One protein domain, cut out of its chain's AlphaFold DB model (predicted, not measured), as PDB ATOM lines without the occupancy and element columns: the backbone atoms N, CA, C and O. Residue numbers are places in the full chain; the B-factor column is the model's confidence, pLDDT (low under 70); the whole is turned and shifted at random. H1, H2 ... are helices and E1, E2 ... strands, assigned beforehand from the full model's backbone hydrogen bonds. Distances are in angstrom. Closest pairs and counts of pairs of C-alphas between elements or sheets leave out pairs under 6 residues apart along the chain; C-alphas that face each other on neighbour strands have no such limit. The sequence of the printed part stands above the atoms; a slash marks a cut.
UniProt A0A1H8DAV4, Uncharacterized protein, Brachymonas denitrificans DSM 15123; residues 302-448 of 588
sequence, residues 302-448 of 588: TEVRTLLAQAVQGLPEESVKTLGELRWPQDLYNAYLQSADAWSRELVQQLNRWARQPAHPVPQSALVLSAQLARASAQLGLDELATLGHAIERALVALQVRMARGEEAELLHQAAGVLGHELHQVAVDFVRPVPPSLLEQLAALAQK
ATOM      1  N   THR A 302     -15.661 -50.223  36.337       71.19
ATOM      2  CA  THR A 302     -15.930 -50.814  35.015       71.19
ATOM      3  C   THR A 302     -16.081 -52.338  35.074       71.19
ATOM      4  O   THR A 302     -17.037 -52.890  34.527       71.19
ATOM      5  N   GLU A 303     -15.209 -53.025  35.817       67.00
ATOM      6  CA  GLU A 303     -15.295 -54.478  36.014       67.00
ATOM      7  C   GLU A 303     -16.608 -54.891  36.701       67.00
ATOM      8  O   GLU A 303     -17.313 -55.787  36.236       67.00
ATOM      9  N   VAL A 304     -17.008 -54.190  37.762       68.50
ATOM     10  CA  VAL A 304     -18.247 -54.478  38.500       68.50
ATOM     11  C   VAL A 304     -19.478 -54.266  37.617       68.50
ATOM     12  O   VAL A 304     -20.396 -55.085  37.635       68.50
ATOM     13  N   ARG A 305     -19.483 -53.221  36.783       77.50
ATOM     14  CA  ARG A 305     -20.568 -52.957  35.824       77.50
ATOM     15  C   ARG A 305     -20.743 -54.097  34.830       77.50
ATOM     16  O   ARG A 305     -21.873 -54.493  34.549       77.50
ATOM     17  N   THR A 306     -19.640 -54.662  34.336       73.69
ATOM     18  CA  THR A 306     -19.700 -55.814  33.423       73.69
ATOM     19  C   THR A 306     -20.252 -57.066  34.104       73.69
ATOM     20  O   THR A 306     -21.087 -57.756  33.520       73.69
ATOM     21  N   LEU A 307     -19.866 -57.326  35.357       71.62
ATOM     22  CA  LEU A 307     -20.395 -58.441  36.149       71.62
ATOM     23  C   LEU A 307     -21.888 -58.282  36.463       71.62
ATOM     24  O   LEU A 307     -22.647 -59.240  36.338       71.62
ATOM     25  N   LEU A 308     -22.336 -57.076  36.817       75.75
ATOM     26  CA  LEU A 308     -23.754 -56.783  37.051       75.75
ATOM     27  C   LEU A 308     -24.580 -56.946  35.770       75.75
ATOM     28  O   LEU A 308     -25.645 -57.564  35.797       75.75
ATOM     29  N   ALA A 309     -24.059 -56.478  34.634       79.38
ATOM     30  CA  ALA A 309     -24.699 -56.665  33.337       79.38
ATOM     31  C   ALA A 309     -24.837 -58.149  32.963       79.38
ATOM     32  O   ALA A 309     -25.837 -58.517  32.351       79.38
ATOM     33  N   GLN A 310     -23.876 -58.999  33.343       77.81
ATOM     34  CA  GLN A 310     -23.964 -60.455  33.190       77.81
ATOM     35  C   GLN A 310     -24.973 -61.080  34.162       77.81
ATOM     36  O   GLN A 310     -25.767 -61.917  33.750       77.81
ATOM     37  N   ALA A 311     -24.989 -60.654  35.427       72.88
ATOM     38  CA  ALA A 311     -25.885 -61.187  36.457       72.88
ATOM     39  C   ALA A 311     -27.373 -60.920  36.171       72.88
ATOM     40  O   ALA A 311     -28.241 -61.659  36.628       72.88
ATOM     41  N   VAL A 312     -27.666 -59.869  35.403       79.19
ATOM     42  CA  VAL A 312     -29.023 -59.523  34.967       79.19
ATOM     43  C   VAL A 312     -29.473 -60.338  33.741       79.19
ATOM     44  O   VAL A 312     -30.666 -60.383  33.433       79.19
ATOM     45  N   GLN A 313     -28.561 -61.028  33.043       77.06
ATOM     46  CA  GLN A 313     -28.910 -61.847  31.876       77.06
ATOM     47  C   GLN A 313     -29.788 -63.032  32.295       77.06
ATOM     48  O   GLN A 313     -29.355 -63.918  33.025       77.06
ATOM     49  N   GLY A 314     -31.030 -63.057  31.804       69.81
ATOM     50  CA  GLY A 314     -31.999 -64.120  32.089       69.81
ATOM     51  C   GLY A 314     -32.992 -63.818  33.217       69.81
ATOM     52  O   GLY A 314     -33.850 -64.658  33.482       69.81
ATOM     53  N   LEU A 315     -32.924 -62.638  33.849       78.69
ATOM     54  CA  LEU A 315     -33.973 -62.158  34.755       78.69
ATOM     55  C   LEU A 315     -35.149 -61.543  33.968       78.69
ATOM     56  O   LEU A 315     -34.927 -60.944  32.912       78.69
ATOM     57  N   PRO A 316     -36.397 -61.664  34.461       79.38
ATOM     58  CA  PRO A 316     -37.548 -60.986  33.868       79.38
ATOM     59  C   PRO A 316     -37.405 -59.462  33.991       79.38
ATOM     60  O   PRO A 316     -36.934 -58.969  35.017       79.38
ATOM     61  N   GLU A 317     -37.840 -58.711  32.970       73.69
ATOM     62  CA  GLU A 317     -37.681 -57.243  32.905       73.69
ATOM     63  C   GLU A 317     -38.296 -56.514  34.114       73.69
ATOM     64  O   GLU A 317     -37.774 -55.494  34.550       73.69
ATOM     65  N   GLU A 318     -39.346 -57.077  34.718       76.19
ATOM     66  CA  GLU A 318     -40.006 -56.546  35.919       76.19
ATOM     67  C   GLU A 318     -39.122 -56.585  37.181       76.19
ATOM     68  O   GLU A 318     -39.365 -55.850  38.137       76.19
ATOM     69  N   SER A 319     -38.087 -57.430  37.205       79.44
ATOM     70  CA  SER A 319     -37.149 -57.582  38.328       79.44
ATOM     71  C   SER A 319     -35.821 -56.857  38.102       79.44
ATOM     72  O   SER A 319     -34.861 -57.091  38.841       79.44
ATOM     73  N   VAL A 320     -35.743 -55.988  37.091       82.00
ATOM     74  CA  VAL A 320     -34.517 -55.286  36.703       82.00
ATOM     75  C   VAL A 320     -34.703 -53.775  36.809       82.00
ATOM     76  O   VAL A 320     -35.493 -53.178  36.080       82.00
ATOM     77  N   LYS A 321     -33.908 -53.131  37.669       83.06
ATOM     78  CA  LYS A 321     -33.783 -51.669  37.703       83.06
ATOM     79  C   LYS A 321     -32.780 -51.223  36.646       83.06
ATOM     80  O   LYS A 321     -31.703 -51.810  36.531       83.06
ATOM     81  N   THR A 322     -33.106 -50.157  35.920       81.50
ATOM     82  CA  THR A 322     -32.196 -49.514  34.963       81.50
ATOM     83  C   THR A 322     -31.962 -48.056  35.340       81.50
ATOM     84  O   THR A 322     -32.887 -47.370  35.771       81.50
ATOM     85  N   LEU A 323     -30.720 -47.596  35.198       79.44
ATOM     86  CA  LEU A 323     -30.319 -46.203  35.396       79.44
ATOM     87  C   LEU A 323     -29.181 -45.893  34.421       79.44
ATOM     88  O   LEU A 323     -28.053 -46.361  34.584       79.44
ATOM     89  N   GLY A 324     -29.497 -45.156  33.356       76.75
ATOM     90  CA  GLY A 324     -28.579 -44.973  32.229       76.75
ATOM     91  C   GLY A 324     -28.160 -46.318  31.618       76.75
ATOM     92  O   GLY A 324     -29.002 -47.090  31.164       76.75
ATOM     93  N   GLU A 325     -26.856 -46.602  31.625       73.56
ATOM     94  CA  GLU A 325     -26.272 -47.863  31.130       73.56
ATOM     95  C   GLU A 325     -26.209 -48.972  32.197       73.56
ATOM     96  O   GLU A 325     -25.906 -50.125  31.883       73.56
ATOM     97  N   LEU A 326     -26.508 -48.647  33.459       81.12
ATOM     98  CA  LEU A 326     -26.427 -49.575  34.580       81.12
ATOM     99  C   LEU A 326     -27.720 -50.378  34.727       81.12
ATOM    100  O   LEU A 326     -28.827 -49.852  34.582       81.12
ATOM    101  N   ARG A 327     -27.564 -51.671  35.026       81.25
ATOM    102  CA  ARG A 327     -28.667 -52.610  35.244       81.25
ATOM    103  C   ARG A 327     -28.412 -53.422  36.504       81.25
ATOM    104  O   ARG A 327     -27.326 -53.977  36.658       81.25
ATOM    105  N   TRP A 328     -29.423 -53.534  37.359       83.69
ATOM    106  CA  TRP A 328     -29.334 -54.284  38.614       83.69
ATOM    107  C   TRP A 328     -30.582 -55.126  38.858       83.69
ATOM    108  O   TRP A 328     -31.671 -54.730  38.441       83.69
ATOM    109  N   PRO A 329     -30.471 -56.231  39.613       85.50
ATOM    110  CA  PRO A 329     -31.632 -56.837  40.249       85.50
ATOM    111  C   PRO A 329     -32.333 -55.812  41.155       85.50
ATOM    112  O   PRO A 329     -31.685 -55.170  41.989       85.50
ATOM    113  N   GLN A 330     -33.651 -55.671  41.006       86.06
ATOM    114  CA  GLN A 330     -34.477 -54.693  41.724       86.06
ATOM    115  C   GLN A 330     -34.313 -54.806  43.253       86.06
ATOM    116  O   GLN A 330     -34.195 -53.794  43.943       86.06
ATOM    117  N   ASP A 331     -34.233 -56.030  43.785       83.06
ATOM    118  CA  ASP A 331     -34.090 -56.284  45.225       83.06
ATOM    119  C   ASP A 331     -32.745 -55.805  45.780       83.06
ATOM    120  O   ASP A 331     -32.678 -55.235  46.869       83.06
ATOM    121  N   LEU A 332     -31.671 -55.995  45.008       83.25
ATOM    122  CA  LEU A 332     -30.321 -55.580  45.385       83.25
ATOM    123  C   LEU A 332     -30.227 -54.050  45.410       83.25
ATOM    124  O   LEU A 332     -29.711 -53.477  46.371       83.25
ATOM    125  N   TYR A 333     -30.790 -53.392  44.395       86.19
ATOM    126  CA  TYR A 333     -30.865 -51.933  44.328       86.19
ATOM    127  C   TYR A 333     -31.660 -51.342  45.505       86.19
ATOM    128  O   TYR A 333     -31.178 -50.434  46.181       86.19
ATOM    129  N   ASN A 334     -32.835 -51.901  45.815       87.56
ATOM    130  CA  ASN A 334     -33.669 -51.431  46.924       87.56
ATOM    131  C   ASN A 334     -32.999 -51.638  48.295       87.56
ATOM    132  O   ASN A 334     -33.024 -50.737  49.135       87.56
ATOM    133  N   ALA A 335     -32.367 -52.797  48.516       86.00
ATOM    134  CA  ALA A 335     -31.646 -53.090  49.755       86.00
ATOM    135  C   ALA A 335     -30.444 -52.153  49.959       86.00
ATOM    136  O   ALA A 335     -30.197 -51.680  51.077       86.00
ATOM    137  N   TYR A 336     -29.718 -51.847  48.879       88.56
ATOM    138  CA  TYR A 336     -28.660 -50.844  48.909       88.56
ATOM    139  C   TYR A 336     -29.211 -49.461  49.245       88.56
ATOM    140  O   TYR A 336     -28.701 -48.849  50.178       88.56
ATOM    141  N   LEU A 337     -30.242 -48.980  48.539       88.50
ATOM    142  CA  LEU A 337     -30.780 -47.634  48.759       88.50
ATOM    143  C   LEU A 337     -31.220 -47.435  50.208       88.50
ATOM    144  O   LEU A 337     -30.877 -46.428  50.820       88.50
ATOM    145  N   GLN A 338     -31.922 -48.415  50.781       87.19
ATOM    146  CA  GLN A 338     -32.359 -48.355  52.173       87.19
ATOM    147  C   GLN A 338     -31.173 -48.258  53.146       87.19
ATOM    148  O   GLN A 338     -31.208 -47.475  54.096       87.19
ATOM    149  N   SER A 339     -30.118 -49.037  52.902       88.25
ATOM    150  CA  SER A 339     -28.919 -49.053  53.747       88.25
ATOM    151  C   SER A 339     -28.095 -47.771  53.584       88.25
ATOM    152  O   SER A 339     -27.703 -47.154  54.571       88.25
ATOM    153  N   ALA A 340     -27.878 -47.328  52.344       88.69
ATOM    154  CA  ALA A 340     -27.101 -46.142  52.007       88.69
ATOM    155  C   ALA A 340     -27.774 -44.851  52.499       88.69
ATOM    156  O   ALA A 340     -27.106 -43.960  53.027       88.69
ATOM    157  N   ASP A 341     -29.097 -44.756  52.403       89.94
ATOM    158  CA  ASP A 341     -29.853 -43.618  52.926       89.94
ATOM    159  C   ASP A 341     -29.800 -43.551  54.465       89.94
ATOM    160  O   ASP A 341     -29.646 -42.476  55.046       89.94
ATOM    161  N   ALA A 342     -29.833 -44.697  55.154       90.25
ATOM    162  CA  ALA A 342     -29.635 -44.736  56.604       90.25
ATOM    163  C   ALA A 342     -28.205 -44.324  57.005       90.25
ATOM    164  O   ALA A 342     -28.025 -43.478  57.885       90.25
ATOM    165  N   TRP A 343     -27.183 -44.879  56.343       91.25
ATOM    166  CA  TRP A 343     -25.780 -44.558  56.631       91.25
ATOM    167  C   TRP A 343     -25.433 -43.101  56.318       91.25
ATOM    168  O   TRP A 343     -24.696 -42.481  57.083       91.25
ATOM    169  N   SER A 344     -25.961 -42.538  55.229       93.56
ATOM    170  CA  SER A 344     -25.689 -41.148  54.844       93.56
ATOM    171  C   SER A 344     -26.314 -40.152  55.820       93.56
ATOM    172  O   SER A 344     -25.644 -39.204  56.232       93.56
ATOM    173  N   ARG A 345     -27.552 -40.393  56.278       94.50
ATOM    174  CA  ARG A 345     -28.208 -39.558  57.297       94.50
ATOM    175  C   ARG A 345     -27.448 -39.571  58.622       94.50
ATOM    176  O   ARG A 345     -27.207 -38.505  59.192       94.50
ATOM    177  N   GLU A 346     -27.015 -40.748  59.071       93.94
ATOM    178  CA  GLU A 346     -26.193 -40.873  60.280       93.94
ATOM    179  C   GLU A 346     -24.842 -40.159  60.108       93.94
ATOM    180  O   GLU A 346     -24.431 -39.390  60.978       93.94
ATOM    181  N   LEU A 347     -24.174 -40.334  58.961       93.12
ATOM    182  CA  LEU A 347     -22.901 -39.675  58.660       93.12
ATOM    183  C   LEU A 347     -23.025 -38.145  58.715       93.12
ATOM    184  O   LEU A 347     -22.228 -37.485  59.386       93.12
ATOM    185  N   VAL A 348     -24.045 -37.574  58.068       95.88
ATOM    186  CA  VAL A 348     -24.310 -36.126  58.073       95.88
ATOM    187  C   VAL A 348     -24.545 -35.616  59.494       95.88
ATOM    188  O   VAL A 348     -24.002 -34.575  59.875       95.88
ATOM    189  N   GLN A 349     -25.315 -36.346  60.304       94.94
ATOM    190  CA  GLN A 349     -25.597 -35.965  61.686       94.94
ATOM    191  C   GLN A 349     -24.345 -36.010  62.574       94.94
ATOM    192  O   GLN A 349     -24.152 -35.132  63.420       94.94
ATOM    193  N   GLN A 350     -23.502 -37.030  62.412       91.31
ATOM    194  CA  GLN A 350     -22.250 -37.171  63.158       91.31
ATOM    195  C   GLN A 350     -21.271 -36.051  62.803       91.31
ATOM    196  O   GLN A 350     -20.737 -35.396  63.699       91.31
ATOM    197  N   LEU A 351     -21.100 -35.763  61.510       92.19
ATOM    198  CA  LEU A 351     -20.204 -34.701  61.058       92.19
ATOM    199  C   LEU A 351     -20.713 -33.304  61.425       92.19
ATOM    200  O   LEU A 351     -19.905 -32.469  61.799       92.19
ATOM    201  N   ASN A 352     -22.028 -33.056  61.435       94.00
ATOM    202  CA  ASN A 352     -22.593 -31.791  61.929       94.00
ATOM    203  C   ASN A 352     -22.287 -31.576  63.420       94.00
ATOM    204  O   ASN A 352     -21.874 -30.495  63.835       94.00
ATOM    205  N   ARG A 353     -22.462 -32.618  64.245       91.38
ATOM    206  CA  ARG A 353     -22.121 -32.545  65.675       91.38
ATOM    207  C   ARG A 353     -20.637 -32.272  65.879       91.38
ATOM    208  O   ARG A 353     -20.290 -31.422  66.692       91.38
ATOM    209  N   TRP A 354     -19.789 -32.964  65.128       88.00
ATOM    210  CA  TRP A 354     -18.345 -32.793  65.205       88.00
ATOM    211  C   TRP A 354     -17.875 -31.429  64.674       88.00
ATOM    212  O   TRP A 354     -17.018 -30.812  65.296       88.00
ATOM    213  N   ALA A 355     -18.491 -30.891  63.618       88.75
ATOM    214  CA  ALA A 355     -18.170 -29.568  63.072       88.75
ATOM    215  C   ALA A 355     -18.398 -28.426  64.076       88.75
ATOM    216  O   ALA A 355     -17.694 -27.425  64.042       88.75
ATOM    217  N   ARG A 356     -19.316 -28.599  65.036       87.75
ATOM    218  CA  ARG A 356     -19.520 -27.645  66.144       87.75
ATOM    219  C   ARG A 356     -18.413 -27.696  67.200       87.75
ATOM    220  O   ARG A 356     -18.324 -26.793  68.025       87.75
ATOM    221  N   GLN A 357     -17.616 -28.764  67.222       81.44
ATOM    222  CA  GLN A 357     -16.544 -29.002  68.191       81.44
ATOM    223  C   GLN A 357     -15.319 -29.647  67.508       81.44
ATOM    224  O   GLN A 357     -14.920 -30.754  67.878       81.44
ATOM    225  N   PRO A 358     -14.676 -28.960  66.541       72.81
ATOM    226  CA  PRO A 358     -13.613 -29.533  65.704       72.81
ATOM    227  C   PRO A 358     -12.346 -29.906  66.499       72.81
ATOM    228  O   PRO A 358     -11.518 -30.684  66.032       72.81
ATOM    229  N   ALA A 359     -12.226 -29.397  67.730       62.16
ATOM    230  CA  ALA A 359     -11.171 -29.731  68.685       62.16
ATOM    231  C   ALA A 359     -11.271 -31.159  69.267       62.16
ATOM    232  O   ALA A 359     -10.374 -31.571  69.996       62.16
ATOM    233  N   HIS A 360     -12.335 -31.915  68.975       68.25
ATOM    234  CA  HIS A 360     -12.468 -33.322  69.371       68.25
ATOM    235  C   HIS A 360     -11.954 -34.274  68.281       68.25
ATOM    236  O   HIS A 360     -12.001 -33.934  67.094       68.25
ATOM    237  N   PRO A 361     -11.472 -35.479  68.648       67.50
ATOM    238  CA  PRO A 361     -11.028 -36.465  67.669       67.50
ATOM    239  C   PRO A 361     -12.164 -36.851  66.721       67.50
ATOM    240  O   PRO A 361     -13.334 -36.882  67.110       67.50
ATOM    241  N   VAL A 362     -11.803 -37.165  65.474       74.69
ATOM    242  CA  VAL A 362     -12.757 -37.599  64.447       74.69
ATOM    243  C   VAL A 362     -13.563 -38.803  64.967       74.69
ATOM    244  O   VAL A 362     -12.959 -39.785  65.415       74.69
ATOM    245  N   PRO A 363     -14.908 -38.776  64.899       75.44
ATOM    246  CA  PRO A 363     -15.733 -39.894  65.341       75.44
ATOM    247  C   PRO A 363     -15.417 -41.185  64.573       75.44
ATOM    248  O   PRO A 363     -15.495 -41.223  63.345       75.44
ATOM    249  N   GLN A 364     -15.136 -42.277  65.295       78.12
ATOM    250  CA  GLN A 364     -14.850 -43.579  64.673       78.12
ATOM    251  C   GLN A 364     -16.027 -44.108  63.839       78.12
ATOM    252  O   GLN A 364     -15.834 -44.728  62.795       78.12
ATOM    253  N   SER A 365     -17.256 -43.796  64.252       80.25
ATOM    254  CA  SER A 365     -18.471 -44.113  63.497       80.25
ATOM    255  C   SER A 365     -18.506 -43.439  62.124       80.25
ATOM    256  O   SER A 365     -18.886 -44.085  61.153       80.25
ATOM    257  N   ALA A 366     -18.072 -42.180  62.011       83.56
ATOM    258  CA  ALA A 366     -18.084 -41.446  60.745       83.56
ATOM    259  C   ALA A 366     -17.151 -42.087  59.705       83.56
ATOM    260  O   ALA A 366     -17.534 -42.224  58.548       83.56
ATOM    261  N   LEU A 367     -15.975 -42.560  60.132       77.44
ATOM    262  CA  LEU A 367     -15.025 -43.278  59.272       77.44
ATOM    263  C   LEU A 367     -15.613 -44.576  58.725       77.44
ATOM    264  O   LEU A 367     -15.533 -44.853  57.527       77.44
ATOM    265  N   VAL A 368     -16.209 -45.373  59.617       81.12
ATOM    266  CA  VAL A 368     -16.816 -46.656  59.257       81.12
ATOM    267  C   VAL A 368     -17.961 -46.437  58.273       81.12
ATOM    268  O   VAL A 368     -18.022 -47.126  57.258       81.12
ATOM    269  N   LEU A 369     -18.821 -45.447  58.527       82.38
ATOM    270  CA  LEU A 369     -19.945 -45.108  57.655       82.38
ATOM    271  C   LEU A 369     -19.476 -44.623  56.278       82.38
ATOM    272  O   LEU A 369     -19.989 -45.107  55.269       82.38
ATOM    273  N   SER A 370     -18.477 -43.733  56.206       84.56
ATOM    274  CA  SER A 370     -17.933 -43.270  54.919       84.56
ATOM    275  C   SER A 370     -17.311 -44.411  54.110       84.56
ATOM    276  O   SER A 370     -17.560 -44.516  52.911       84.56
ATOM    277  N   ALA A 371     -16.577 -45.316  54.767       79.69
ATOM    278  CA  ALA A 371     -15.958 -46.469  54.116       79.69
ATOM    279  C   ALA A 371     -17.001 -47.490  53.623       79.69
ATOM    280  O   ALA A 371     -16.873 -48.049  52.530       79.69
ATOM    281  N   GLN A 372     -18.050 -47.741  54.415       85.25
ATOM    282  CA  GLN A 372     -19.158 -48.625  54.045       85.25
ATOM    283  C   GLN A 372     -19.945 -48.071  52.855       85.25
ATOM    284  O   GLN A 372     -20.187 -48.807  51.898       85.25
ATOM    285  N   LEU A 373     -20.273 -46.775  52.873       84.44
ATOM    286  CA  LEU A 373     -20.936 -46.086  51.765       84.44
ATOM    287  C   LEU A 373     -20.098 -46.116  50.487       84.44
ATOM    288  O   LEU A 373     -20.625 -46.461  49.428       84.44
ATOM    289  N   ALA A 374     -18.800 -45.816  50.577       78.69
ATOM    290  CA  ALA A 374     -17.896 -45.856  49.431       78.69
ATOM    291  C   ALA A 374     -17.854 -47.257  48.802       78.69
ATOM    292  O   ALA A 374     -18.053 -47.417  47.597       78.69
ATOM    293  N   ARG A 375     -17.672 -48.289  49.635       79.62
ATOM    294  CA  ARG A 375     -17.585 -49.683  49.186       79.62
ATOM    295  C   ARG A 375     -18.895 -50.191  48.588       79.62
ATOM    296  O   ARG A 375     -18.867 -50.811  47.529       79.62
ATOM    297  N   ALA A 376     -20.025 -49.939  49.246       80.38
ATOM    298  CA  ALA A 376     -21.334 -50.374  48.763       80.38
ATOM    299  C   ALA A 376     -21.701 -49.690  47.435       80.38
ATOM    300  O   ALA A 376     -22.222 -50.334  46.530       80.38
ATOM    301  N   SER A 377     -21.356 -48.407  47.282       84.88
ATOM    302  CA  SER A 377     -21.565 -47.669  46.028       84.88
ATOM    303  C   SER A 377     -20.683 -48.210  44.897       84.88
ATOM    304  O   SER A 377     -21.154 -48.371  43.772       84.88
ATOM    305  N   ALA A 378     -19.435 -48.588  45.198       78.50
ATOM    306  CA  ALA A 378     -18.542 -49.221  44.227       78.50
ATOM    307  C   ALA A 378     -19.062 -50.593  43.758       78.50
ATOM    308  O   ALA A 378     -18.998 -50.902  42.571       78.50
ATOM    309  N   GLN A 379     -19.635 -51.394  44.666       80.00
ATOM    310  CA  GLN A 379     -20.245 -52.695  44.348       80.00
ATOM    311  C   GLN A 379     -21.475 -52.592  43.437       80.00
ATOM    312  O   GLN A 379     -21.824 -53.566  42.775       80.00
ATOM    313  N   LEU A 380     -22.117 -51.425  43.383       83.56
ATOM    314  CA  LEU A 380     -23.201 -51.139  42.445       83.56
ATOM    315  C   LEU A 380     -22.742 -50.493  41.140       83.56
ATOM    316  O   LEU A 380     -23.561 -50.255  40.256       83.56
ATOM    317  N   GLY A 381     -21.455 -50.203  40.992       77.19
ATOM    318  CA  GLY A 381     -20.952 -49.512  39.815       77.19
ATOM    319  C   GLY A 381     -21.188 -47.995  39.821       77.19
ATOM    320  O   GLY A 381     -21.145 -47.365  38.763       77.19
ATOM    321  N   LEU A 382     -21.477 -47.392  40.979       83.44
ATOM    322  CA  LEU A 382     -21.752 -45.957  41.119       83.44
ATOM    323  C   LEU A 382     -20.443 -45.179  41.358       83.44
ATOM    324  O   LEU A 382     -20.108 -44.862  42.501       83.44
ATOM    325  N   ASP A 383     -19.709 -44.875  40.280       82.38
ATOM    326  CA  ASP A 383     -18.360 -44.268  40.318       82.38
ATOM    327  C   ASP A 383     -18.295 -42.971  41.133       82.38
ATOM    328  O   ASP A 383     -17.415 -42.800  41.975       82.38
ATOM    329  N   GLU A 384     -19.230 -42.054  40.886       85.56
ATOM    330  CA  GLU A 384     -19.251 -40.712  41.481       85.56
ATOM    331  C   GLU A 384     -19.473 -40.773  43.002       85.56
ATOM    332  O   GLU A 384     -18.729 -40.171  43.780       85.56
ATOM    333  N   LEU A 385     -20.437 -41.586  43.448       86.50
ATOM    334  CA  LEU A 385     -20.728 -41.805  44.868       86.50
ATOM    335  C   LEU A 385     -19.602 -42.560  45.578       86.50
ATOM    336  O   LEU A 385     -19.234 -42.211  46.702       86.50
ATOM    337  N   ALA A 386     -19.029 -43.570  44.920       82.19
ATOM    338  CA  ALA A 386     -17.880 -44.303  45.440       82.19
ATOM    339  C   ALA A 386     -16.657 -43.385  45.598       82.19
ATOM    340  O   ALA A 386     -15.987 -43.418  46.631       82.19
ATOM    341  N   THR A 387     -16.410 -42.522  44.609       85.44
ATOM    342  CA  THR A 387     -15.319 -41.541  44.607       85.44
ATOM    343  C   THR A 387     -15.493 -40.511  45.721       85.44
ATOM    344  O   THR A 387     -14.557 -40.281  46.487       85.44
ATOM    345  N   LEU A 388     -16.689 -39.934  45.878       88.44
ATOM    346  CA  LEU A 388     -16.962 -38.965  46.941       88.44
ATOM    347  C   LEU A 388     -16.871 -39.599  48.337       88.44
ATOM    348  O   LEU A 388     -16.233 -39.034  49.225       88.44
ATOM    349  N   GLY A 389     -17.445 -40.792  48.529       86.19
ATOM    350  CA  GLY A 389     -17.349 -41.527  49.792       86.19
ATOM    351  C   GLY A 389     -15.900 -41.841  50.172       86.19
ATOM    352  O   GLY A 389     -15.505 -41.642  51.321       86.19
ATOM    353  N   HIS A 390     -15.085 -42.253  49.197       80.62
ATOM    354  CA  HIS A 390     -13.665 -42.523  49.410       80.62
ATOM    355  C   HIS A 390     -12.857 -41.245  49.689       80.62
ATOM    356  O   HIS A 390     -11.971 -41.244  50.543       80.62
ATOM    357  N   ALA A 391     -13.169 -40.131  49.020       81.81
ATOM    358  CA  ALA A 391     -12.534 -38.841  49.281       81.81
ATOM    359  C   ALA A 391     -12.817 -38.341  50.711       81.81
ATOM    360  O   ALA A 391     -11.892 -37.903  51.401       81.81
ATOM    361  N   ILE A 392     -14.063 -38.473  51.184       89.25
ATOM    362  CA  ILE A 392     -14.461 -38.165  52.569       89.25
ATOM    363  C   ILE A 392     -13.717 -39.071  53.556       89.25
ATOM    364  O   ILE A 392     -13.126 -38.573  54.512       89.25
ATOM    365  N   GLU A 393     -13.692 -40.385  53.314       84.06
ATOM    366  CA  GLU A 393     -12.977 -41.355  54.153       84.06
ATOM    367  C   GLU A 393     -11.494 -40.979  54.295       84.06
ATOM    368  O   GLU A 393     -10.977 -40.869  55.408       84.06
ATOM    369  N   ARG A 394     -10.807 -40.719  53.175       76.81
ATOM    370  CA  ARG A 394      -9.388 -40.338  53.168       76.81
ATOM    371  C   ARG A 394      -9.129 -39.040  53.929       76.81
ATOM    372  O   ARG A 394      -8.152 -38.961  54.673       76.81
ATOM    373  N   ALA A 395      -9.989 -38.038  53.763       83.69
ATOM    374  CA  ALA A 395      -9.880 -36.776  54.484       83.69
ATOM    375  C   ALA A 395     -10.109 -36.961  55.997       83.69
ATOM    376  O   ALA A 395      -9.333 -36.445  56.799       83.69
ATOM    377  N   LEU A 396     -11.098 -37.765  56.405       81.19
ATOM    378  CA  LEU A 396     -11.329 -38.106  57.814       81.19
ATOM    379  C   LEU A 396     -10.152 -38.887  58.426       81.19
ATOM    380  O   LEU A 396      -9.781 -38.647  59.575       81.19
ATOM    381  N   VAL A 397      -9.531 -39.800  57.671       73.69
ATOM    382  CA  VAL A 397      -8.314 -40.517  58.095       73.69
ATOM    383  C   VAL A 397      -7.140 -39.559  58.285       73.69
ATOM    384  O   VAL A 397      -6.439 -39.657  59.291       73.69
ATOM    385  N   ALA A 398      -6.944 -38.604  57.375       69.88
ATOM    386  CA  ALA A 398      -5.908 -37.586  57.531       69.88
ATOM    387  C   ALA A 398      -6.153 -36.709  58.775       69.88
ATOM    388  O   ALA A 398      -5.227 -36.422  59.533       69.88
ATOM    389  N   LEU A 399      -7.410 -36.336  59.033       73.00
ATOM    390  CA  LEU A 399      -7.793 -35.493  60.169       73.00
ATOM    391  C   LEU A 399      -7.735 -36.190  61.529       73.00
ATOM    392  O   LEU A 399      -7.537 -35.509  62.532       73.00
ATOM    393  N   GLN A 400      -7.831 -37.521  61.591       67.06
ATOM    394  CA  GLN A 400      -7.575 -38.257  62.836       67.06
ATOM    395  C   GLN A 400      -6.174 -37.990  63.388       67.06
ATOM    396  O   GLN A 400      -5.992 -37.978  64.601       67.06
ATOM    397  N   VAL A 401      -5.200 -37.789  62.499       54.09
ATOM    398  CA  VAL A 401      -3.795 -37.611  62.872       54.09
ATOM    399  C   VAL A 401      -3.491 -36.163  63.265       54.09
ATOM    400  O   VAL A 401      -2.686 -35.944  64.163       54.09
ATOM    401  N   ARG A 402      -4.130 -35.173  62.623       55.41
ATOM    402  CA  ARG A 402      -3.801 -33.738  62.789       55.41
ATOM    403  C   ARG A 402      -4.827 -32.895  63.556       55.41
ATOM    404  O   ARG A 402      -4.530 -31.747  63.878       55.41
ATOM    405  N   MET A 403      -6.005 -33.457  63.849       59.84
ATOM    406  CA  MET A 403      -7.217 -32.748  64.293       59.84
ATOM    407  C   MET A 403      -7.699 -31.678  63.293       59.84
ATOM    408  O   MET A 403      -6.916 -31.104  62.538       59.84
ATOM    409  N   ALA A 404      -9.007 -31.418  63.240       61.81
ATOM    410  CA  ALA A 404      -9.585 -30.539  62.222       61.81
ATOM    411  C   ALA A 404      -9.593 -29.064  62.626       61.81
ATOM    412  O   ALA A 404      -9.770 -28.716  63.794       61.81
ATOM    413  N   ARG A 405      -9.441 -28.178  61.637       69.50
ATOM    414  CA  ARG A 405      -9.848 -26.770  61.756       69.50
ATOM    415  C   ARG A 405     -11.366 -26.662  61.551       69.50
ATOM    416  O   ARG A 405     -11.965 -27.544  60.938       69.50
ATOM    417  N   GLY A 406     -11.982 -25.584  62.047       72.31
ATOM    418  CA  GLY A 406     -13.433 -25.364  61.915       72.31
ATOM    419  C   GLY A 406     -13.913 -25.454  60.465       72.31
ATOM    420  O   GLY A 406     -14.783 -26.264  60.160       72.31
ATOM    421  N   GLU A 407     -13.240 -24.742  59.559       79.88
ATOM    422  CA  GLU A 407     -13.537 -24.751  58.117       79.88
ATOM    423  C   GLU A 407     -13.408 -26.149  57.480       79.88
ATOM    424  O   GLU A 407     -14.165 -26.509  56.584       79.88
ATOM    425  N   GLU A 408     -12.474 -26.979  57.954       83.06
ATOM    426  CA  GLU A 408     -12.250 -28.328  57.412       83.06
ATOM    427  C   GLU A 408     -13.333 -29.313  57.866       83.06
ATOM    428  O   GLU A 408     -13.747 -30.190  57.103       83.06
ATOM    429  N   ALA A 409     -13.804 -29.166  59.107       85.69
ATOM    430  CA  ALA A 409     -14.915 -29.951  59.627       85.69
ATOM    431  C   ALA A 409     -16.245 -29.550  58.961       85.69
ATOM    432  O   ALA A 409     -17.061 -30.418  58.642       85.69
ATOM    433  N   GLU A 410     -16.432 -28.257  58.680       87.69
ATOM    434  CA  GLU A 410     -17.558 -27.746  57.891       87.69
ATOM    435  C   GLU A 410     -17.529 -28.259  56.447       87.69
ATOM    436  O   GLU A 410     -18.550 -28.744  55.956       87.69
ATOM    437  N   LEU A 411     -16.362 -28.255  55.794       90.50
ATOM    438  CA  LEU A 411     -16.184 -28.809  54.450       90.50
ATOM    439  C   LEU A 411     -16.552 -30.302  54.389       90.50
ATOM    440  O   LEU A 411     -17.225 -30.740  53.457       90.50
ATOM    441  N   LEU A 412     -16.168 -31.094  55.394       91.88
ATOM    442  CA  LEU A 412     -16.549 -32.509  55.475       91.88
ATOM    443  C   LEU A 412     -18.041 -32.715  55.735       91.88
ATOM    444  O   LEU A 412     -18.645 -33.622  55.158       91.88
ATOM    445  N   HIS A 413     -18.650 -31.872  56.568       94.31
ATOM    446  CA  HIS A 413     -20.097 -31.877  56.753       94.31
ATOM    447  C   HIS A 413     -20.828 -31.542  55.442       94.31
ATOM    448  O   HIS A 413     -21.759 -32.257  55.063       94.31
ATOM    449  N   GLN A 414     -20.371 -30.521  54.712       93.44
ATOM    450  CA  GLN A 414     -20.900 -30.156  53.399       93.44
ATOM    451  C   GLN A 414     -20.736 -31.304  52.394       93.44
ATOM    452  O   GLN A 414     -21.691 -31.646  51.699       93.44
ATOM    453  N   ALA A 415     -19.563 -31.943  52.349       93.50
ATOM    454  CA  ALA A 415     -19.297 -33.080  51.473       93.50
ATOM    455  C   ALA A 415     -20.230 -34.268  51.754       93.50
ATOM    456  O   ALA A 415     -20.762 -34.867  50.821       93.50
ATOM    457  N   ALA A 416     -20.487 -34.581  53.028       93.94
ATOM    458  CA  ALA A 416     -21.451 -35.613  53.403       93.94
ATOM    459  C   ALA A 416     -22.893 -35.235  53.023       93.94
ATOM    460  O   ALA A 416     -23.670 -36.101  52.624       93.94
ATOM    461  N   GLY A 417     -23.245 -33.946  53.092       93.25
ATOM    462  CA  GLY A 417     -24.524 -33.436  52.593       93.25
ATOM    463  C   GLY A 417     -24.678 -33.605  51.079       93.25
ATOM    464  O   GLY A 417     -25.726 -34.055  50.619       93.25
ATOM    465  N   VAL A 418     -23.623 -33.317  50.307       91.75
ATOM    466  CA  VAL A 418     -23.584 -33.559  48.852       91.75
ATOM    467  C   VAL A 418     -23.721 -35.050  48.551       91.75
ATOM    468  O   VAL A 418     -24.527 -35.416  47.704       91.75
ATOM    469  N   LEU A 419     -23.028 -35.920  49.292       89.94
ATOM    470  CA  LEU A 419     -23.161 -37.374  49.153       89.94
ATOM    471  C   LEU A 419     -24.613 -37.833  49.363       89.94
ATOM    472  O   LEU A 419     -25.125 -38.621  48.572       89.94
ATOM    473  N   GLY A 420     -25.295 -37.313  50.388       89.62
ATOM    474  CA  GLY A 420     -26.713 -37.598  50.624       89.62
ATOM    475  C   GLY A 420     -27.631 -37.072  49.516       89.62
ATOM    476  O   GLY A 420     -28.568 -37.758  49.112       89.62
ATOM    477  N   HIS A 421     -27.353 -35.879  48.982       89.44
ATOM    478  CA  HIS A 421     -28.108 -35.329  47.856       89.44
ATOM    479  C   HIS A 421     -27.966 -36.193  46.599       89.44
ATOM    480  O   HIS A 421     -28.974 -36.531  45.985       89.44
ATOM    481  N   GLU A 422     -26.744 -36.602  46.252       86.38
ATOM    482  CA  GLU A 422     -26.488 -37.458  45.089       86.38
ATOM    483  C   GLU A 422     -27.128 -38.847  45.245       86.38
ATOM    484  O   GLU A 422     -27.698 -39.370  44.290       86.38
ATOM    485  N   LEU A 423     -27.145 -39.419  46.456       87.81
ATOM    486  CA  LEU A 423     -27.900 -40.651  46.730       87.81
ATOM    487  C   LEU A 423     -29.402 -40.482  46.462       87.81
ATOM    488  O   LEU A 423     -30.033 -41.375  45.895       87.81
ATOM    489  N   HIS A 424     -29.981 -39.339  46.838       86.94
ATOM    490  CA  HIS A 424     -31.391 -39.057  46.572       86.94
ATOM    491  C   HIS A 424     -31.669 -38.869  45.076       86.94
ATOM    492  O   HIS A 424     -32.680 -39.357  44.581       86.94
ATOM    493  N   GLN A 425     -30.762 -38.222  44.339       85.75
ATOM    494  CA  GLN A 425     -30.872 -38.100  42.882       85.75
ATOM    495  C   GLN A 425     -30.851 -39.476  42.211       85.75
ATOM    496  O   GLN A 425     -31.709 -39.758  41.376       85.75
ATOM    497  N   VAL A 426     -29.959 -40.373  42.651       84.38
ATOM    498  CA  VAL A 426     -29.904 -41.760  42.164       84.38
ATOM    499  C   VAL A 426     -31.213 -42.509  42.426       84.38
ATOM    500  O   VAL A 426     -31.626 -43.309  41.591       84.38
ATOM    501  N   ALA A 427     -31.895 -42.239  43.543       83.62
ATOM    502  CA  ALA A 427     -33.202 -42.827  43.846       83.62
ATOM    503  C   ALA A 427     -34.337 -42.305  42.939       83.62
ATOM    504  O   ALA A 427     -35.344 -42.990  42.763       83.62
ATOM    505  N   VAL A 428     -34.175 -41.111  42.357       83.88
ATOM    506  CA  VAL A 428     -35.117 -40.476  41.414       83.88
ATOM    507  C   VAL A 428     -34.636 -40.638  39.955       83.88
ATOM    508  O   VAL A 428     -35.095 -39.943  39.055       83.88
ATOM    509  N   ASP A 429     -33.727 -41.587  39.702       80.38
ATOM    510  CA  ASP A 429     -33.161 -41.921  38.385       80.38
ATOM    511  C   ASP A 429     -32.390 -40.776  37.699       80.38
ATOM    512  O   ASP A 429     -32.295 -40.709  36.471       80.38
ATOM    513  N   PHE A 430     -31.790 -39.884  38.490       75.62
ATOM    514  CA  PHE A 430     -30.953 -38.788  38.011       75.62
ATOM    515  C   PHE A 430     -29.510 -38.943  38.507       75.62
ATOM    516  O   PHE A 430     -29.268 -39.295  39.659       75.62
ATOM    517  N   VAL A 431     -28.526 -38.663  37.648       65.69
ATOM    518  CA  VAL A 431     -27.102 -38.682  38.020       65.69
ATOM    519  C   VAL A 431     -26.498 -37.337  37.682       65.69
ATOM    520  O   VAL A 431     -26.495 -36.926  36.519       65.69
ATOM    521  N   ARG A 432     -25.971 -36.648  38.693       71.06
ATOM    522  CA  ARG A 432     -25.186 -35.436  38.502       71.06
ATOM    523  C   ARG A 432     -23.721 -35.746  38.839       71.06
ATOM    524  O   ARG A 432     -23.453 -36.458  39.801       71.06
ATOM    525  N   PRO A 433     -22.756 -35.257  38.043       70.75
ATOM    526  CA  PRO A 433     -21.351 -35.394  38.403       70.75
ATOM    527  C   PRO A 433     -21.060 -34.603  39.680       70.75
ATOM    528  O   PRO A 433     -21.539 -33.474  39.843       70.75
ATOM    529  N   VAL A 434     -20.251 -35.181  40.569       80.00
ATOM    530  CA  VAL A 434     -19.827 -34.504  41.798       80.00
ATOM    531  C   VAL A 434     -18.998 -33.272  41.411       80.00
ATOM    532  O   VAL A 434     -18.162 -33.354  40.504       80.00
ATOM    533  N   PRO A 435     -19.196 -32.109  42.064       81.62
ATOM    534  CA  PRO A 435     -18.444 -30.905  41.735       81.62
ATOM    535  C   PRO A 435     -16.929 -31.159  41.854       81.62
ATOM    536  O   PRO A 435     -16.459 -31.533  42.932       81.62
ATOM    537  N   PRO A 436     -16.140 -30.933  40.784       80.44
ATOM    538  CA  PRO A 436     -14.714 -31.264  40.774       80.44
ATOM    539  C   PRO A 436     -13.929 -30.458  41.815       80.44
ATOM    540  O   PRO A 436     -13.039 -30.997  42.466       80.44
ATOM    541  N   SER A 437     -14.347 -29.215  42.070       84.69
ATOM    542  CA  SER A 437     -13.769 -28.355  43.105       84.69
ATOM    543  C   SER A 437     -13.888 -28.947  44.513       84.69
ATOM    544  O   SER A 437     -12.994 -28.765  45.331       84.69
ATOM    545  N   LEU A 438     -14.970 -29.676  44.812       87.44
ATOM    546  CA  LEU A 438     -15.149 -30.335  46.110       87.44
ATOM    547  C   LEU A 438     -14.194 -31.524  46.256       87.44
ATOM    548  O   LEU A 438     -13.590 -31.707  47.311       87.44
ATOM    549  N   LEU A 439     -14.030 -32.318  45.194       85.50
ATOM    550  CA  LEU A 439     -13.101 -33.448  45.189       85.50
ATOM    551  C   LEU A 439     -11.648 -32.985  45.329       85.50
ATOM    552  O   LEU A 439     -10.892 -33.603  46.075       85.50
ATOM    553  N   GLU A 440     -11.269 -31.886  44.677       83.88
ATOM    554  CA  GLU A 440      -9.948 -31.264  44.827       83.88
ATOM    555  C   GLU A 440      -9.709 -30.776  46.262       83.88
ATOM    556  O   GLU A 440      -8.653 -31.044  46.837       83.88
ATOM    557  N   GLN A 441     -10.705 -30.128  46.878       84.06
ATOM    558  CA  GLN A 441     -10.628 -29.680  48.273       84.06
ATOM    559  C   GLN A 441     -10.488 -30.859  49.251       84.06
ATOM    560  O   GLN A 441      -9.631 -30.828  50.136       84.06
ATOM    561  N   LEU A 442     -11.261 -31.937  49.072       85.12
ATOM    562  CA  LEU A 442     -11.142 -33.157  49.885       85.12
ATOM    563  C   LEU A 442      -9.802 -33.873  49.664       85.12
ATOM    564  O   LEU A 442      -9.176 -34.342  50.617       85.12
ATOM    565  N   ALA A 443      -9.322 -33.934  48.422       79.12
ATOM    566  CA  ALA A 443      -8.025 -34.513  48.099       79.12
ATOM    567  C   ALA A 443      -6.871 -33.694  48.704       79.12
ATOM    568  O   ALA A 443      -5.906 -34.289  49.190       79.12
ATOM    569  N   ALA A 444      -6.994 -32.364  48.759       77.06
ATOM    570  CA  ALA A 444      -6.047 -31.484  49.440       77.06
ATOM    571  C   ALA A 444      -6.047 -31.711  50.957       77.06
ATOM    572  O   ALA A 444      -4.977 -31.799  51.562       77.06
ATOM    573  N   LEU A 445      -7.227 -31.884  51.569       78.38
ATOM    574  CA  LEU A 445      -7.337 -32.250  52.985       78.38
ATOM    575  C   LEU A 445      -6.669 -33.592  53.296       78.38
ATOM    576  O   LEU A 445      -6.047 -33.725  54.350       78.38
ATOM    577  N   ALA A 446      -6.794 -34.567  52.392       72.19
ATOM    578  CA  ALA A 446      -6.236 -35.907  52.546       72.19
ATOM    579  C   ALA A 446      -4.714 -35.983  52.321       72.19
ATOM    580  O   ALA A 446      -4.079 -36.930  52.783       72.19
ATOM    581  N   GLN A 447      -4.129 -35.028  51.589       63.75
ATOM    582  CA  GLN A 447      -2.701 -35.008  51.239       63.75
ATOM    583  C   GLN A 447      -1.832 -34.172  52.165       63.75
ATOM    584  O   GLN A 447      -0.623 -34.367  52.152       63.75
ATOM    585  N   LYS A 448      -2.411 -33.264  52.957       53.41
ATOM    586  CA  LYS A 448      -1.669 -32.418  53.898       53.41
ATOM    587  C   LYS A 448      -1.477 -33.113  55.256       53.41
ATOM    588  O   LYS A 448      -2.379 -33.036  56.094       53.41
TER     589      LYS A 448
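This is residues 302 to 448 of the 588 residues of an uncharacterized protein of Brachymonas denitrificans DSM 15123 (UniProt A0A1H8DAV4). This is a long four-helix bundle, H2, H3, H4 and H5 running up and down side by side, with a small head at one end made of H1 and the two-strand hairpin E1 and E2. A sixth helix, H6, packs on the outside of the bundle, mostly on H4. The printed part has 147 residues, with six named helices and two named strands in the order H1 E1 E2 H2 H3 H4 H5 H6; the one sheet, E1 - E2, is antiparallel and the class is mostly helix. The whole is compact, with a radius of gyration of the C-alphas of 16.2 A, yet its outline is a rod of 54 by 24 by 22 A.

Find C-alpha 302 at (-15.930, -50.814, 35.015); from there H1 runs over residues 302 to 311, 14.4 A. Next come E1, residues 320 to 323, and E2, residues 326 to 329. H2 begins at C-alpha 330, at (-34.477, -54.693, 41.724), and runs 36.8 A to residue 355. Read on to H3, residues 364 to 379, 22.9 A; H4, residues 383 to 402, 28.8 A; and H5, residues 406 to 427, 32.0 A. H6, residues 436 to 447, spans 16.4 A and ends at C-alpha 447, at (-2.701, -35.008, 51.239).

Start with the bundle, where each helix runs against the one before it. H2 and H3 form a helical hairpin and touch at a shallow tilt of 29 degrees, closest at the C-alphas of Leu 347 and Ala 366, 5.5 A. H3 and H4, also a hairpin, touch at 24 degrees, with the C-alphas of Ala 374 and Ala 386 closest at 4.3 A. The hairpin H4 and H5 touches at 20 degrees, closest at the C-alphas of Leu 385 and Leu 419, 6.6 A. H5 touches H2 at 18 degrees, opposite ways, with the C-alphas of Ala 355 and Ala 409 closest at 4.8 A. H3 and H5 are near each other. Outside these four, H6 touches H4, the same way at a shallow tilt of 34 degrees, only just short of steep; their closest C-alphas, of Ala 395 and Ala 446, are 4.2 A apart. H6 only just touches H5, with 3 pairs of C-alphas within 8 A, the closest those of Ala 415 and Leu 438 at 7.3 A. At the head, look for N 321 and O 328 of the hairpin E1 and E2, 2.9 A apart and within hydrogen-bond range. The closest C-alphas of H1 and E2, Ala 309 and Arg 327, are 6.0 A apart. H1 and H3 are close but not clearly touching, at 6.4 A between the C-alphas of Val 304 and Gln 379. Every O i to N i+4 pair is within hydrogen-bond range in H1, H2, H3, H5 and H6; in H4 it is 14 of 16.

The two C-alphas farthest apart are those of Gly 314 and Ala 359, at 54.4 A. The printed part has no cut, and no link is long. The mean pLDDT of the printed part is 81.2; among the residues under 70 are 359 to 361, 400 to 405, and 447 to 448.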